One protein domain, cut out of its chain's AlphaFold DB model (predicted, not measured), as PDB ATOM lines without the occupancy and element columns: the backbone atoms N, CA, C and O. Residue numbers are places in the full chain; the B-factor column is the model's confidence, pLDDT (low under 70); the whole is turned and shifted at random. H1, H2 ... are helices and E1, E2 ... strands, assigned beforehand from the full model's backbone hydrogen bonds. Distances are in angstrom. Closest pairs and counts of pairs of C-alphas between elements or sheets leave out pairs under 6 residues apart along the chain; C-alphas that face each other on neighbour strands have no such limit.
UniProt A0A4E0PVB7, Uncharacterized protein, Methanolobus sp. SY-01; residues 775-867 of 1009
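What this domain is: This is residues 775 to 867 of the 1009 residues of an uncharacterized protein of Methanolobus sp. SY-01 (UniProt A0A4E0PVB7). A strongly twisted wall of four strands, E2, E1, E4 and E6, has H1, E3 and the first printed residues over one face, and the small two-strand sheet of E5 and E7 at one end. The 93 printed residues hold, in order, E1 E2 E3 E4 E5 E6 H1 E7; under half are in named elements, and the class is mostly strand. Both sheets are antiparallel. The whole is compact, with a radius of gyration of the C-alphas of 13.4 A and spans of 38 by 29 by 19 A.

How they stand to each other: Start at E1, residues 784 to 791, and E2, residues 800 to 805, a hairpin with N 787 and O 802 2.8 A apart. Next, E3, residues 810 to 812, pairs with no named strand; its closest C-alphas to E2 are Leu 811 and Val 804, 6.4 A apart. E4, residues 822 to 828, is antiparallel to E1, with N 788 and O 825 at 2.8 A. E6, residues 839 to 842, is an edge strand, N 824 to O 841 being 2.8 A. H1, residues 843 to 849, is on the sheet at a height of 6.5 A and only just over E6, with 3 of its C-alphas there; every O i to N i+4 pair in it is within hydrogen-bond range. Look last at E5, residues 833 to 835, and E7, residues 864 to 866: N 865 and O 834 are 2.8 A apart.

Where its parts are: Find C-alpha 784 at (-23.250, -20.704, -32.498); E1 runs 22.7 A from there. E4 spans 19.9 A and E2 17.0 A. E7 ends at C-alpha 866, (-20.999, -8.655, -23.631).

The domain as a whole: The farthest C-alphas, Asp 852 and Thr 867, are 38.6 A apart. The printed part has no cut. H1 to E7 is a long link. Residues 795 to 797 and 853 are under 70 in pLDDT.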
ATOM      1  N   LEU A 775     -27.462 -17.568 -44.318       92.12
ATOM      2  CA  LEU A 775     -27.350 -16.176 -43.883       92.12
ATOM      3  C   LEU A 775     -25.865 -15.831 -43.742       92.12
ATOM      4  O   LEU A 775     -25.152 -16.449 -42.948       92.12
ATOM      5  N   LYS A 776     -25.386 -14.814 -44.465       92.88
ATOM      6  CA  LYS A 776     -24.009 -14.337 -44.300       92.88
ATOM      7  C   LYS A 776     -23.912 -13.416 -43.097       92.88
ATOM      8  O   LYS A 776     -24.540 -12.360 -43.052       92.88
ATOM      9  N   VAL A 777     -23.083 -13.785 -42.138       91.81
ATOM     10  CA  VAL A 777     -22.807 -12.970 -40.954       91.81
ATOM     11  C   VAL A 777     -21.351 -12.521 -40.975       91.81
ATOM     12  O   VAL A 777     -20.638 -12.701 -41.964       91.81
ATOM     13  N   LYS A 778     -20.907 -11.841 -39.925       87.69
ATOM     14  CA  LYS A 778     -19.506 -11.474 -39.752       87.69
ATOM     15  C   LYS A 778     -18.869 -12.462 -38.779       87.69
ATOM     16  O   LYS A 778     -19.524 -12.894 -37.838       87.69
ATOM     17  N   GLU A 779     -17.610 -12.825 -39.010       74.31
ATOM     18  CA  GLU A 779     -16.802 -13.510 -37.995       74.31
ATOM     19  C   GLU A 779     -16.651 -12.592 -36.776       74.31
ATOM     20  O   GLU A 779     -15.854 -11.649 -36.771       74.31
ATOM     21  N   ASP A 780     -17.479 -12.863 -35.772       73.81
ATOM     22  CA  ASP A 780     -17.569 -12.148 -34.505       73.81
ATOM     23  C   ASP A 780     -17.224 -13.110 -33.338       73.81
ATOM     24  O   ASP A 780     -16.759 -14.230 -33.545       73.81
ATOM     25  N   GLU A 781     -17.401 -12.673 -32.086       79.25
ATOM     26  CA  GLU A 781     -16.978 -13.430 -30.889       79.25
ATOM     27  C   GLU A 781     -17.879 -14.643 -30.553       79.25
ATOM     28  O   GLU A 781     -17.548 -15.410 -29.652       79.25
ATOM     29  N   VAL A 782     -18.984 -14.849 -31.285       85.31
ATOM     30  CA  VAL A 782     -19.927 -15.968 -31.099       85.31
ATOM     31  C   VAL A 782     -19.855 -16.939 -32.280       85.31
ATOM     32  O   VAL A 782     -19.844 -16.526 -33.438       85.31
ATOM     33  N   LYS A 783     -19.823 -18.242 -31.973       86.31
ATOM     34  CA  LYS A 783     -19.681 -19.336 -32.950       86.31
ATOM     35  C   LYS A 783     -20.961 -20.126 -33.223       86.31
ATOM     36  O   LYS A 783     -20.998 -20.861 -34.202       86.31
ATOM     37  N   GLN A 784     -21.990 -19.969 -32.395       86.69
ATOM     38  CA  GLN A 784     -23.250 -20.704 -32.498       86.69
ATOM     39  C   GLN A 784     -24.429 -19.738 -32.464       86.69
ATOM     40  O   GLN A 784     -24.417 -18.748 -31.729       86.69
ATOM     41  N   TYR A 785     -25.443 -20.013 -33.273       90.81
ATOM     42  CA  TYR A 785     -26.634 -19.186 -33.403       90.81
ATOM     43  C   TYR A 785     -27.869 -20.051 -33.215       90.81
ATOM     44  O   TYR A 785     -27.928 -21.173 -33.707       90.81
ATOM     45  N   LEU A 786     -28.843 -19.522 -32.489       88.31
ATOM     46  CA  LEU A 786     -30.124 -20.160 -32.255       88.31
ATOM     47  C   LEU A 786     -31.078 -19.678 -33.345       88.31
ATOM     48  O   LEU A 786     -31.386 -18.483 -33.410       88.31
ATOM     49  N   VAL A 787     -31.508 -20.596 -34.205       86.25
ATOM     50  CA  VAL A 787     -32.597 -20.375 -35.155       86.25
ATOM     51  C   VAL A 787     -33.887 -20.796 -34.469       86.25
ATOM     52  O   VAL A 787     -33.993 -21.918 -33.981       86.25
ATOM     53  N   LYS A 788     -34.868 -19.902 -34.433       90.81
ATOM     54  CA  LYS A 788     -36.214 -20.152 -33.918       90.81
ATOM     55  C   LYS A 788     -37.200 -20.071 -35.061       90.81
ATOM     56  O   LYS A 788     -37.075 -19.196 -35.919       90.81
ATOM     57  N   VAL A 789     -38.168 -20.970 -35.051       86.06
ATOM     58  CA  VAL A 789     -39.255 -21.038 -36.018       86.06
ATOM     59  C   VAL A 789     -40.557 -20.921 -35.240       86.06
ATOM     60  O   VAL A 789     -40.959 -21.849 -34.542       86.06
ATOM     61  N   ASP A 790     -41.180 -19.750 -35.349       93.50
ATOM     62  CA  ASP A 790     -42.454 -19.420 -34.719       93.50
ATOM     63  C   ASP A 790     -43.581 -19.634 -35.750       93.50
ATOM     64  O   ASP A 790     -43.674 -18.902 -36.747       93.50
ATOM     65  N   TYR A 791     -44.447 -20.631 -35.546       87.94
ATOM     66  CA  TYR A 791     -45.558 -20.908 -36.462       87.94
ATOM     67  C   TYR A 791     -46.692 -19.903 -36.237       87.94
ATOM     68  O   TYR A 791     -47.320 -19.836 -35.178       87.94
ATOM     69  N   LEU A 792     -47.017 -19.122 -37.269       90.44
ATOM     70  CA  LEU A 792     -48.026 -18.062 -37.173       90.44
ATOM     71  C   LEU A 792     -49.467 -18.600 -37.270       90.44
ATOM     72  O   LEU A 792     -50.419 -17.890 -36.933       90.44
ATOM     73  N   GLU A 793     -49.632 -19.853 -37.706       87.25
ATOM     74  CA  GLU A 793     -50.909 -20.561 -37.789       87.25
ATOM     75  C   GLU A 793     -50.860 -21.914 -37.064       87.25
ATOM     76  O   GLU A 793     -49.942 -22.710 -37.238       87.25
ATOM     77  N   SER A 794     -51.892 -22.211 -36.270       74.69
ATOM     78  CA  SER A 794     -51.971 -23.454 -35.496       74.69
ATOM     79  C   SER A 794     -52.167 -24.687 -36.385       74.69
ATOM     80  O   SER A 794     -53.135 -24.732 -37.154       74.69
ATOM     81  N   GLY A 795     -51.349 -25.718 -36.170       67.69
ATOM     82  CA  GLY A 795     -51.483 -27.033 -36.807       67.69
ATOM     83  C   GLY A 795     -50.434 -27.344 -37.877       67.69
ATOM     84  O   GLY A 795     -50.551 -28.385 -38.502       67.69
ATOM     85  N   TYR A 796     -49.440 -26.478 -38.081       66.25
ATOM     86  CA  TYR A 796     -48.267 -26.748 -38.928       66.25
ATOM     87  C   TYR A 796     -47.062 -27.309 -38.145       66.25
ATOM     88  O   TYR A 796     -45.970 -27.382 -38.690       66.25
ATOM     89  N   GLY A 797     -47.261 -27.648 -36.867       69.75
ATOM     90  CA  GLY A 797     -46.225 -28.000 -35.896       69.75
ATOM     91  C   GLY A 797     -46.363 -27.185 -34.605       69.75
ATOM     92  O   GLY A 797     -47.275 -26.358 -34.461       69.75
ATOM     93  N   GLU A 798     -45.454 -27.415 -33.659       75.12
ATOM     94  CA  GLU A 798     -45.218 -26.543 -32.497       75.12
ATOM     95  C   GLU A 798     -43.960 -25.694 -32.717       75.12
ATOM     96  O   GLU A 798     -42.990 -26.193 -33.286       75.12
ATOM     97  N   ASP A 799     -43.942 -24.458 -32.201       86.44
ATOM     98  CA  ASP A 799     -42.762 -23.578 -32.236       86.44
ATOM     99  C   ASP A 799     -41.502 -24.329 -31.774       86.44
ATOM    100  O   ASP A 799     -41.504 -24.995 -30.728       86.44
ATOM    101  N   TYR A 800     -40.422 -24.224 -32.548       79.75
ATOM    102  CA  TYR A 800     -39.183 -24.948 -32.281       79.75
ATOM    103  C   TYR A 800     -37.945 -24.076 -32.460       79.75
ATOM    104  O   TYR A 800     -37.957 -23.048 -33.136       79.75
ATOM    105  N   GLU A 801     -36.855 -24.502 -31.833       83.88
ATOM    106  CA  GLU A 801     -35.558 -23.853 -31.938       83.88
ATOM    107  C   GLU A 801     -34.460 -24.900 -32.141       83.88
ATOM    108  O   GLU A 801     -34.529 -25.999 -31.591       83.88
ATOM    109  N   TYR A 802     -33.479 -24.571 -32.977       74.94
ATOM    110  CA  TYR A 802     -32.336 -25.421 -33.301       74.94
ATOM    111  C   TYR A 802     -31.073 -24.570 -33.422       74.94
ATOM    112  O   TYR A 802     -31.136 -23.377 -33.736       74.94
ATOM    113  N   VAL A 803     -29.913 -25.160 -33.136       79.06
ATOM    114  CA  VAL A 803     -28.640 -24.434 -33.138       79.06
ATOM    115  C   VAL A 803     -27.867 -24.715 -34.420       79.06
ATOM    116  O   VAL A 803     -27.785 -25.843 -34.899       79.06
ATOM    117  N   VAL A 804     -27.310 -23.650 -34.992       78.19
ATOM    118  CA  VAL A 804     -26.496 -23.690 -36.207       78.19
ATOM    119  C   VAL A 804     -25.125 -23.081 -35.941       78.19
ATOM    120  O   VAL A 804     -24.989 -22.011 -35.337       78.19
ATOM    121  N   ASP A 805     -24.088 -23.774 -36.402       82.19
ATOM    122  CA  ASP A 805     -22.707 -23.325 -36.270       82.19
ATOM    123  C   ASP A 805     -22.350 -22.288 -37.349       82.19
ATOM    124  O   ASP A 805     -22.669 -22.441 -38.534       82.19
ATOM    125  N   LEU A 806     -21.594 -21.263 -36.954       84.50
ATOM    126  CA  LEU A 806     -20.985 -20.302 -37.867       84.50
ATOM    127  C   LEU A 806     -19.741 -20.895 -38.533       84.50
ATOM    128  O   LEU A 806     -18.711 -21.073 -37.881       84.50
ATOM    129  N   ARG A 807     -19.807 -21.122 -39.850       74.25
ATOM    130  CA  ARG A 807     -18.692 -21.662 -40.653       74.25
ATOM    131  C   ARG A 807     -18.464 -20.774 -41.879       74.25
ATOM    132  O   ARG A 807     -19.423 -20.406 -42.542       74.25
ATOM    133  N   ASP A 808     -17.220 -20.378 -42.159       79.50
ATOM    134  CA  ASP A 808     -16.849 -19.493 -43.286       79.50
ATOM    135  C   ASP A 808     -17.702 -18.201 -43.417       79.50
ATOM    136  O   ASP A 808     -18.026 -17.736 -44.512       79.50
ATOM    137  N   SER A 809     -18.068 -17.588 -42.281       87.94
ATOM    138  CA  SER A 809     -18.993 -16.440 -42.203       87.94
ATOM    139  C   SER A 809     -20.442 -16.723 -42.678       87.94
ATOM    140  O   SER A 809     -21.183 -15.783 -42.968       87.94
ATOM    141  N   LEU A 810     -20.870 -17.988 -42.744       86.25
ATOM    142  CA  LEU A 810     -22.205 -18.440 -43.155       86.25
ATOM    143  C   LEU A 810     -22.913 -19.236 -42.039       86.25
ATOM    144  O   LEU A 810     -22.301 -20.066 -41.363       86.25
ATOM    145  N   LEU A 811     -24.221 -19.010 -41.889       87.12
ATOM    146  CA  LEU A 811     -25.142 -19.819 -41.083       87.12
ATOM    147  C   LEU A 811     -26.127 -20.506 -42.025       87.12
ATOM    148  O   LEU A 811     -26.822 -19.801 -42.753       87.12
ATOM    149  N   TYR A 812     -26.201 -21.836 -42.031       83.19
ATOM    150  CA  TYR A 812     -27.266 -22.526 -42.759       83.19
ATOM    151  C   TYR A 812     -28.624 -22.250 -42.100       83.19
ATOM    152  O   TYR A 812     -28.715 -22.180 -40.875       83.19
ATOM    153  N   VAL A 813     -29.667 -22.076 -42.908       86.69
ATOM    154  CA  VAL A 813     -31.046 -21.902 -42.441       86.69
ATOM    155  C   VAL A 813     -31.916 -22.828 -43.267       86.69
ATOM    156  O   VAL A 813     -32.065 -22.606 -44.468       86.69
ATOM    157  N   GLN A 814     -32.490 -23.853 -42.634       81.19
ATOM    158  CA  GLN A 814     -33.379 -24.775 -43.328       81.19
ATOM    159  C   GLN A 814     -34.595 -24.003 -43.881       81.19
ATOM    160  O   GLN A 814     -35.334 -23.399 -43.098       81.19
ATOM    161  N   PRO A 815     -34.847 -24.040 -45.200       80.31
ATOM    162  CA  PRO A 815     -36.101 -23.565 -45.764       80.31
ATOM    163  C   PRO A 815     -37.228 -24.551 -45.420       80.31
ATOM    164  O   PRO A 815     -37.088 -25.763 -45.600       80.31
ATOM    165  N   LEU A 816     -38.349 -24.030 -44.922       80.56
ATOM    166  CA  LEU A 816     -39.541 -24.830 -44.626       80.56
ATOM    167  C   LEU A 816     -40.348 -25.048 -45.919       80.56
ATOM    168  O   LEU A 816     -40.176 -24.287 -46.878       80.56
ATOM    169  N   PRO A 817     -41.273 -26.025 -45.969       79.69
ATOM    170  CA  PRO A 817     -42.205 -26.157 -47.085       79.69
ATOM    171  C   PRO A 817     -42.882 -24.819 -47.416       79.69
ATOM    172  O   PRO A 817     -43.312 -24.089 -46.523       79.69
ATOM    173  N   GLY A 818     -43.011 -24.482 -48.703       76.75
ATOM    174  CA  GLY A 818     -43.453 -23.143 -49.142       76.75
ATOM    175  C   GLY A 818     -44.907 -22.775 -48.803       76.75
ATOM    176  O   GLY A 818     -45.365 -21.695 -49.157       76.75
ATOM    177  N   HIS A 819     -45.628 -23.685 -48.147       78.19
ATOM    178  CA  HIS A 819     -47.004 -23.542 -47.678       78.19
ATOM    179  C   HIS A 819     -47.099 -23.361 -46.142       78.19
ATOM    180  O   HIS A 819     -48.195 -23.176 -45.606       78.19
ATOM    181  N   VAL A 820     -45.965 -23.432 -45.430       79.50
ATOM    182  CA  VAL A 820     -45.850 -23.235 -43.978       79.50
ATOM    183  C   VAL A 820     -45.713 -21.746 -43.665       79.50
ATOM    184  O   VAL A 820     -44.759 -21.087 -44.087       79.50
ATOM    185  N   VAL A 821     -46.655 -21.216 -42.881       88.44
ATOM    186  CA  VAL A 821     -46.688 -19.804 -42.479       88.44
ATOM    187  C   VAL A 821     -45.958 -19.628 -41.142       88.44
ATOM    188  O   VAL A 821     -46.560 -19.750 -40.075       88.44
ATOM    189  N   ALA A 822     -44.660 -19.328 -41.202       91.94
ATOM    190  CA  ALA A 822     -43.802 -19.139 -40.027       91.94
ATOM    191  C   ALA A 822     -42.935 -17.867 -40.109       91.94
ATOM    192  O   ALA A 822     -42.598 -17.390 -41.200       91.94
ATOM    193  N   GLU A 823     -42.551 -17.340 -38.944       96.38
ATOM    194  CA  GLU A 823     -41.462 -16.369 -38.788       96.38
ATOM    195  C   GLU A 823     -40.202 -17.112 -38.320       96.38
ATOM    196  O   GLU A 823     -40.234 -17.860 -37.347       96.38
ATOM    197  N   ILE A 824     -39.093 -16.921 -39.033       95.12
ATOM    198  CA  ILE A 824     -37.789 -17.497 -38.700       95.12
ATOM    199  C   ILE A 824     -36.942 -16.377 -38.102       95.12
ATOM    200  O   ILE A 824     -36.664 -15.382 -38.780       95.12
ATOM    201  N   SER A 825     -36.516 -16.527 -36.850       95.94
ATOM    202  CA  SER A 825     -35.630 -15.573 -36.179       95.94
ATOM    203  C   SER A 825     -34.297 -16.208 -35.789       95.94
ATOM    204  O   SER A 825     -34.221 -17.393 -35.482       95.94
ATOM    205  N   ILE A 826     -33.214 -15.434 -35.862       95.06
ATOM    206  CA  ILE A 826     -31.842 -15.906 -35.644       95.06
ATOM    207  C   ILE A 826     -31.148 -14.956 -34.672       95.06
ATOM    208  O   ILE A 826     -31.007 -13.756 -34.946       95.06
ATOM    209  N   GLU A 827     -30.694 -15.495 -33.542       94.44
ATOM    210  CA  GLU A 827     -29.972 -14.763 -32.498       94.44
ATOM    211  C   GLU A 827     -28.701 -15.506 -32.041       94.44
ATOM    212  O   GLU A 827     -28.588 -16.715 -32.241       94.44
ATOM    213  N   PRO A 828     -27.706 -14.818 -31.450       92.12
ATOM    214  CA  PRO A 828     -26.505 -15.477 -30.937       92.12
ATOM    215  C   PRO A 828     -26.851 -16.459 -29.808       92.12
ATOM    216  O   PRO A 828     -27.466 -16.060 -28.818       92.12
ATOM    217  N   TYR A 829     -26.409 -17.714 -29.913       89.25
ATOM    218  CA  TYR A 829     -26.580 -18.713 -28.856       89.25
ATOM    219  C   TYR A 829     -25.461 -18.558 -27.820       89.25
ATOM    220  O   TYR A 829     -24.423 -19.215 -27.874       89.25
ATOM    221  N   SER A 830     -25.639 -17.590 -26.920       86.06
ATOM    222  CA  SER A 830     -24.620 -17.174 -25.955       86.06
ATOM    223  C   SER A 830     -25.249 -16.585 -24.685       86.06
ATOM    224  O   SER A 830     -26.233 -15.847 -24.723       86.06
ATOM    225  N   VAL A 831     -24.663 -16.905 -23.530       84.50
ATOM    226  CA  VAL A 831     -24.872 -16.212 -22.252       84.50
ATOM    227  C   VAL A 831     -23.840 -15.102 -22.026       84.50
ATOM    228  O   VAL A 831     -24.113 -14.178 -21.253       84.50
ATOM    229  N   GLU A 832     -22.668 -15.161 -22.666       88.88
ATOM    230  CA  GLU A 832     -21.627 -14.124 -22.601       88.88
ATOM    231  C   GLU A 832     -21.948 -12.908 -23.476       88.88
ATOM    232  O   GLU A 832     -21.551 -11.791 -23.128       88.88
ATOM    233  N   TYR A 833     -22.725 -13.094 -24.546       90.06
ATOM    234  CA  TYR A 833     -23.079 -12.083 -25.537       90.06
ATOM    235  C   TYR A 833     -24.576 -12.071 -25.846       90.06
ATOM    236  O   TYR A 833     -25.205 -13.104 -26.023       90.06
ATOM    237  N   THR A 834     -25.143 -10.876 -25.999       90.44
ATOM    238  CA  THR A 834     -26.482 -10.670 -26.570       90.44
ATOM    239  C   THR A 834     -26.394  -9.697 -27.738       90.44
ATOM    240  O   THR A 834     -25.618  -8.742 -27.691       90.44
ATOM    241  N   ALA A 835     -27.184  -9.894 -28.794       91.06
ATOM    242  CA  ALA A 835     -27.287  -8.902 -29.864       91.06
ATOM    243  C   ALA A 835     -28.301  -7.801 -29.505       91.06
ATOM    244  O   ALA A 835     -29.343  -8.073 -28.913       91.06
ATOM    245  N   GLU A 836     -28.039  -6.547 -29.898       88.00
ATOM    246  CA  GLU A 836     -29.086  -5.503 -29.890       88.00
ATOM    247  C   GLU A 836     -30.137  -5.702 -30.992       88.00
ATOM    248  O   GLU A 836     -31.232  -5.144 -30.908       88.00
ATOM    249  N   ASN A 837     -29.785  -6.458 -32.031       90.81
ATOM    250  CA  ASN A 837     -30.589  -6.738 -33.209       90.81
ATOM    251  C   ASN A 837     -30.581  -8.242 -33.499       90.81
ATOM    252  O   ASN A 837     -29.518  -8.824 -33.682       90.81
ATOM    253  N   VAL A 838     -31.772  -8.833 -33.543       93.75
ATOM    254  CA  VAL A 838     -32.043 -10.191 -34.039       93.75
ATOM    255  C   VAL A 838     -32.283 -10.087 -35.552       93.75
ATOM    256  O   VAL A 838     -32.791  -9.061 -36.019       93.75
ATOM    257  N   TYR A 839     -31.916 -11.112 -36.320       96.56
ATOM    258  CA  TYR A 839     -32.362 -11.241 -37.708       96.56
ATOM    259  C   TYR A 839     -33.715 -11.963 -37.737       96.56
ATOM    260  O   TYR A 839     -33.822 -13.025 -37.139       96.56
ATOM    261  N   SER A 840     -34.712 -11.422 -38.438       96.38
ATOM    262  CA  SER A 840     -35.996 -12.095 -38.684       96.38
ATOM    263  C   SER A 840     -36.300 -12.100 -40.177       96.38
ATOM    264  O   SER A 840     -36.065 -11.096 -40.855       96.38
ATOM    265  N   ILE A 841     -36.865 -13.201 -40.668       96.88
ATOM    266  CA  ILE A 841     -37.365 -13.365 -42.034       96.88
ATOM    267  C   ILE A 841     -38.628 -14.240 -42.003       96.88
ATOM    268  O   ILE A 841     -38.686 -15.210 -41.251       96.88
ATOM    269  N   SER A 842     -39.662 -13.920 -42.786       96.38
ATOM    270  CA  SER A 842     -40.791 -14.850 -42.951       96.38
ATOM    271  C   SER A 842     -40.402 -15.995 -43.883       96.38
ATOM    272  O   SER A 842     -39.590 -15.799 -44.789       96.38
ATOM    273  N   ASN A 843     -41.007 -17.175 -43.719       91.44
ATOM    274  CA  ASN A 843     -40.743 -18.305 -44.617       91.44
ATOM    275  C   ASN A 843     -40.981 -17.928 -46.099       91.44
ATOM    276  O   ASN A 843     -40.111 -18.149 -46.935       91.44
ATOM    277  N   ASP A 844     -42.082 -17.230 -46.406       90.38
ATOM    278  CA  ASP A 844     -42.371 -16.680 -47.743       90.38
ATOM    279  C   ASP A 844     -41.231 -15.803 -48.307       90.38
ATOM    280  O   ASP A 844     -40.910 -15.878 -49.496       90.38
ATOM    281  N   GLU A 845     -40.616 -14.953 -47.473       93.12
ATOM    282  CA  GLU A 845     -39.514 -14.079 -47.892       93.12
ATOM    283  C   GLU A 845     -38.214 -14.873 -48.076       93.12
ATOM    284  O   GLU A 845     -37.473 -14.599 -49.021       93.12
ATOM    285  N   LEU A 846     -37.947 -15.873 -47.226       89.44
ATOM    286  CA  LEU A 846     -36.806 -16.778 -47.379       89.44
ATOM    287  C   LEU A 846     -36.909 -17.549 -48.699       89.44
ATOM    288  O   LEU A 846     -35.992 -17.487 -49.516       89.44
ATOM    289  N   ILE A 847     -38.049 -18.199 -48.946       82.38
ATOM    290  CA  ILE A 847     -38.307 -18.944 -50.181       82.38
ATOM    291  C   ILE A 847     -38.185 -18.034 -51.410       82.38
ATOM    292  O   ILE A 847     -37.582 -18.449 -52.396       82.38
ATOM    293  N   SER A 848     -38.663 -16.783 -51.350       86.12
ATOM    294  CA  SER A 848     -38.503 -15.840 -52.468       86.12
ATOM    295  C   SER A 848     -37.055 -15.371 -52.674       86.12
ATOM    296  O   SER A 848     -36.598 -15.278 -53.809       86.12
ATOM    297  N   LYS A 849     -36.265 -15.152 -51.612       86.06
ATOM    298  CA  LYS A 849     -34.819 -14.869 -51.761       86.06
ATOM    299  C   LYS A 849     -34.045 -16.060 -52.331       86.06
ATOM    300  O   LYS A 849     -33.033 -15.862 -52.995       86.06
ATOM    301  N   LEU A 850     -34.537 -17.279 -52.120       78.06
ATOM    302  CA  LEU A 850     -33.985 -18.501 -52.701       78.06
ATOM    303  C   LEU A 850     -34.448 -18.754 -54.146       78.06
ATOM    304  O   LEU A 850     -34.016 -19.743 -54.736       78.06
ATOM    305  N   GLU A 851     -35.274 -17.894 -54.762       71.81
ATOM    306  CA  GLU A 851     -35.671 -18.019 -56.178       71.81
ATOM    307  C   GLU A 851     -34.459 -17.834 -57.127       71.81
ATOM    308  O   GLU A 851     -34.253 -18.695 -57.989       71.81
ATOM    309  N   ASP A 852     -33.594 -16.836 -56.888       72.88
ATOM    310  CA  ASP A 852     -32.309 -16.585 -57.591       72.88
ATOM    311  C   ASP A 852     -31.135 -16.559 -56.579       72.88
ATOM    312  O   ASP A 852     -30.718 -15.484 -56.139       72.88
ATOM    313  N   PRO A 853     -30.646 -17.731 -56.121       65.44
ATOM    314  CA  PRO A 853     -29.711 -17.814 -55.004       65.44
ATOM    315  C   PRO A 853     -28.283 -17.385 -55.383       65.44
ATOM    316  O   PRO A 853     -27.613 -18.009 -56.208       65.44
ATOM    317  N   ASP A 854     -27.780 -16.359 -54.694       75.50
ATOM    318  CA  ASP A 854     -26.342 -16.097 -54.552       75.50
ATOM    319  C   ASP A 854     -25.694 -17.168 -53.625       75.50
ATOM    320  O   ASP A 854     -26.311 -18.155 -53.232       75.50
ATOM    321  N   GLU A 855     -24.431 -16.984 -53.221       79.12
ATOM    322  CA  GLU A 855     -23.769 -17.809 -52.183       79.12
ATOM    323  C   GLU A 855     -24.559 -17.862 -50.848       79.12
ATOM    324  O   GLU A 855     -24.374 -18.779 -50.050       79.12
ATOM    325  N   TYR A 856     -25.427 -16.878 -50.604       87.50
ATOM    326  CA  TYR A 856     -26.215 -16.668 -49.391       87.50
ATOM    327  C   TYR A 856     -27.467 -15.840 -49.726       87.50
ATOM    328  O   TYR A 856     -27.408 -14.973 -50.599       87.50
ATOM    329  N   PHE A 857     -28.579 -16.055 -49.019       91.25
ATOM    330  CA  PHE A 857     -29.853 -15.376 -49.299       91.25
ATOM    331  C   PHE A 857     -29.908 -13.941 -48.750       91.25
ATOM    332  O   PHE A 857     -30.623 -13.096 -49.286       91.25
ATOM    333  N   ASP A 858     -29.166 -13.641 -47.680       94.56
ATOM    334  CA  ASP A 858     -29.101 -12.303 -47.078       94.56
ATOM    335  C   ASP A 858     -27.805 -12.109 -46.272       94.56
ATOM    336  O   ASP A 858     -27.033 -13.050 -46.059       94.56
ATOM    337  N   LYS A 859     -27.556 -10.884 -45.795       94.88
ATOM    338  CA  LYS A 859     -26.419 -10.552 -44.936       94.88
ATOM    339  C   LYS A 859     -26.828  -9.761 -43.692       94.88
ATOM    340  O   LYS A 859     -27.421  -8.690 -43.796       94.88
ATOM    341  N   HIS A 860     -26.372 -10.203 -42.519       94.88
ATOM    342  CA  HIS A 860     -26.581  -9.515 -41.242       94.88
ATOM    343  C   HIS A 860     -25.265  -9.193 -40.508       94.88
ATOM    344  O   HIS A 860     -24.249  -9.855 -40.697       94.88
ATOM    345  N   GLU A 861     -25.273  -8.168 -39.653       94.00
ATOM    346  CA  GLU A 861     -24.194  -7.894 -38.691       94.00
ATOM    347  C   GLU A 861     -24.825  -7.758 -37.301       94.00
ATOM    348  O   GLU A 861     -25.615  -6.844 -37.046       94.00
ATOM    349  N   PHE A 862     -24.519  -8.702 -36.413       93.06
ATOM    350  CA  PHE A 862     -25.068  -8.731 -35.062       93.06
ATOM    351  C   PHE A 862     -24.330  -7.718 -34.181       93.06
ATOM    352  O   PHE A 862     -23.120  -7.810 -33.987       93.06
ATOM    353  N   SER A 863     -25.050  -6.750 -33.604       92.12
ATOM    354  CA  SER A 863     -24.453  -5.786 -32.666       92.12
ATOM    355  C   SER A 863     -24.274  -6.441 -31.297       92.12
ATOM    356  O   SER A 863     -25.071  -6.216 -30.382       92.12
ATOM    357  N   LEU A 864     -23.257  -7.298 -31.176       92.69
ATOM    358  CA  LEU A 864     -22.967  -8.048 -29.958       92.69
ATOM    359  C   LEU A 864     -22.594  -7.121 -28.794       92.69
ATOM    360  O   LEU A 864     -21.748  -6.228 -28.901       92.69
ATOM    361  N   LYS A 865     -23.193  -7.390 -27.637       91.44
ATOM    362  CA  LYS A 865     -22.866  -6.799 -26.344       91.44
ATOM    363  C   LYS A 865     -22.517  -7.896 -25.362       91.44
ATOM    364  O   LYS A 865     -23.348  -8.752 -25.079       91.44
ATOM    365  N   SER A 866     -21.332  -7.801 -24.767       90.00
ATOM    366  CA  SER A 866     -20.999  -8.655 -23.631       90.00
ATOM    367  C   SER A 866     -21.957  -8.391 -22.461       90.00
ATOM    368  O   SER A 866     -22.162  -7.243 -22.049       90.00
ATOM    369  N   THR A 867     -22.525  -9.460 -21.912       88.88
ATOM    370  CA  THR A 867     -23.409  -9.448 -20.738       88.88
ATOM    371  C   THR A 867     -22.630  -9.267 -19.430       88.88
ATOM    372  O   THR A 867     -23.206  -8.910 -18.398       88.88
TER     373      THR A 867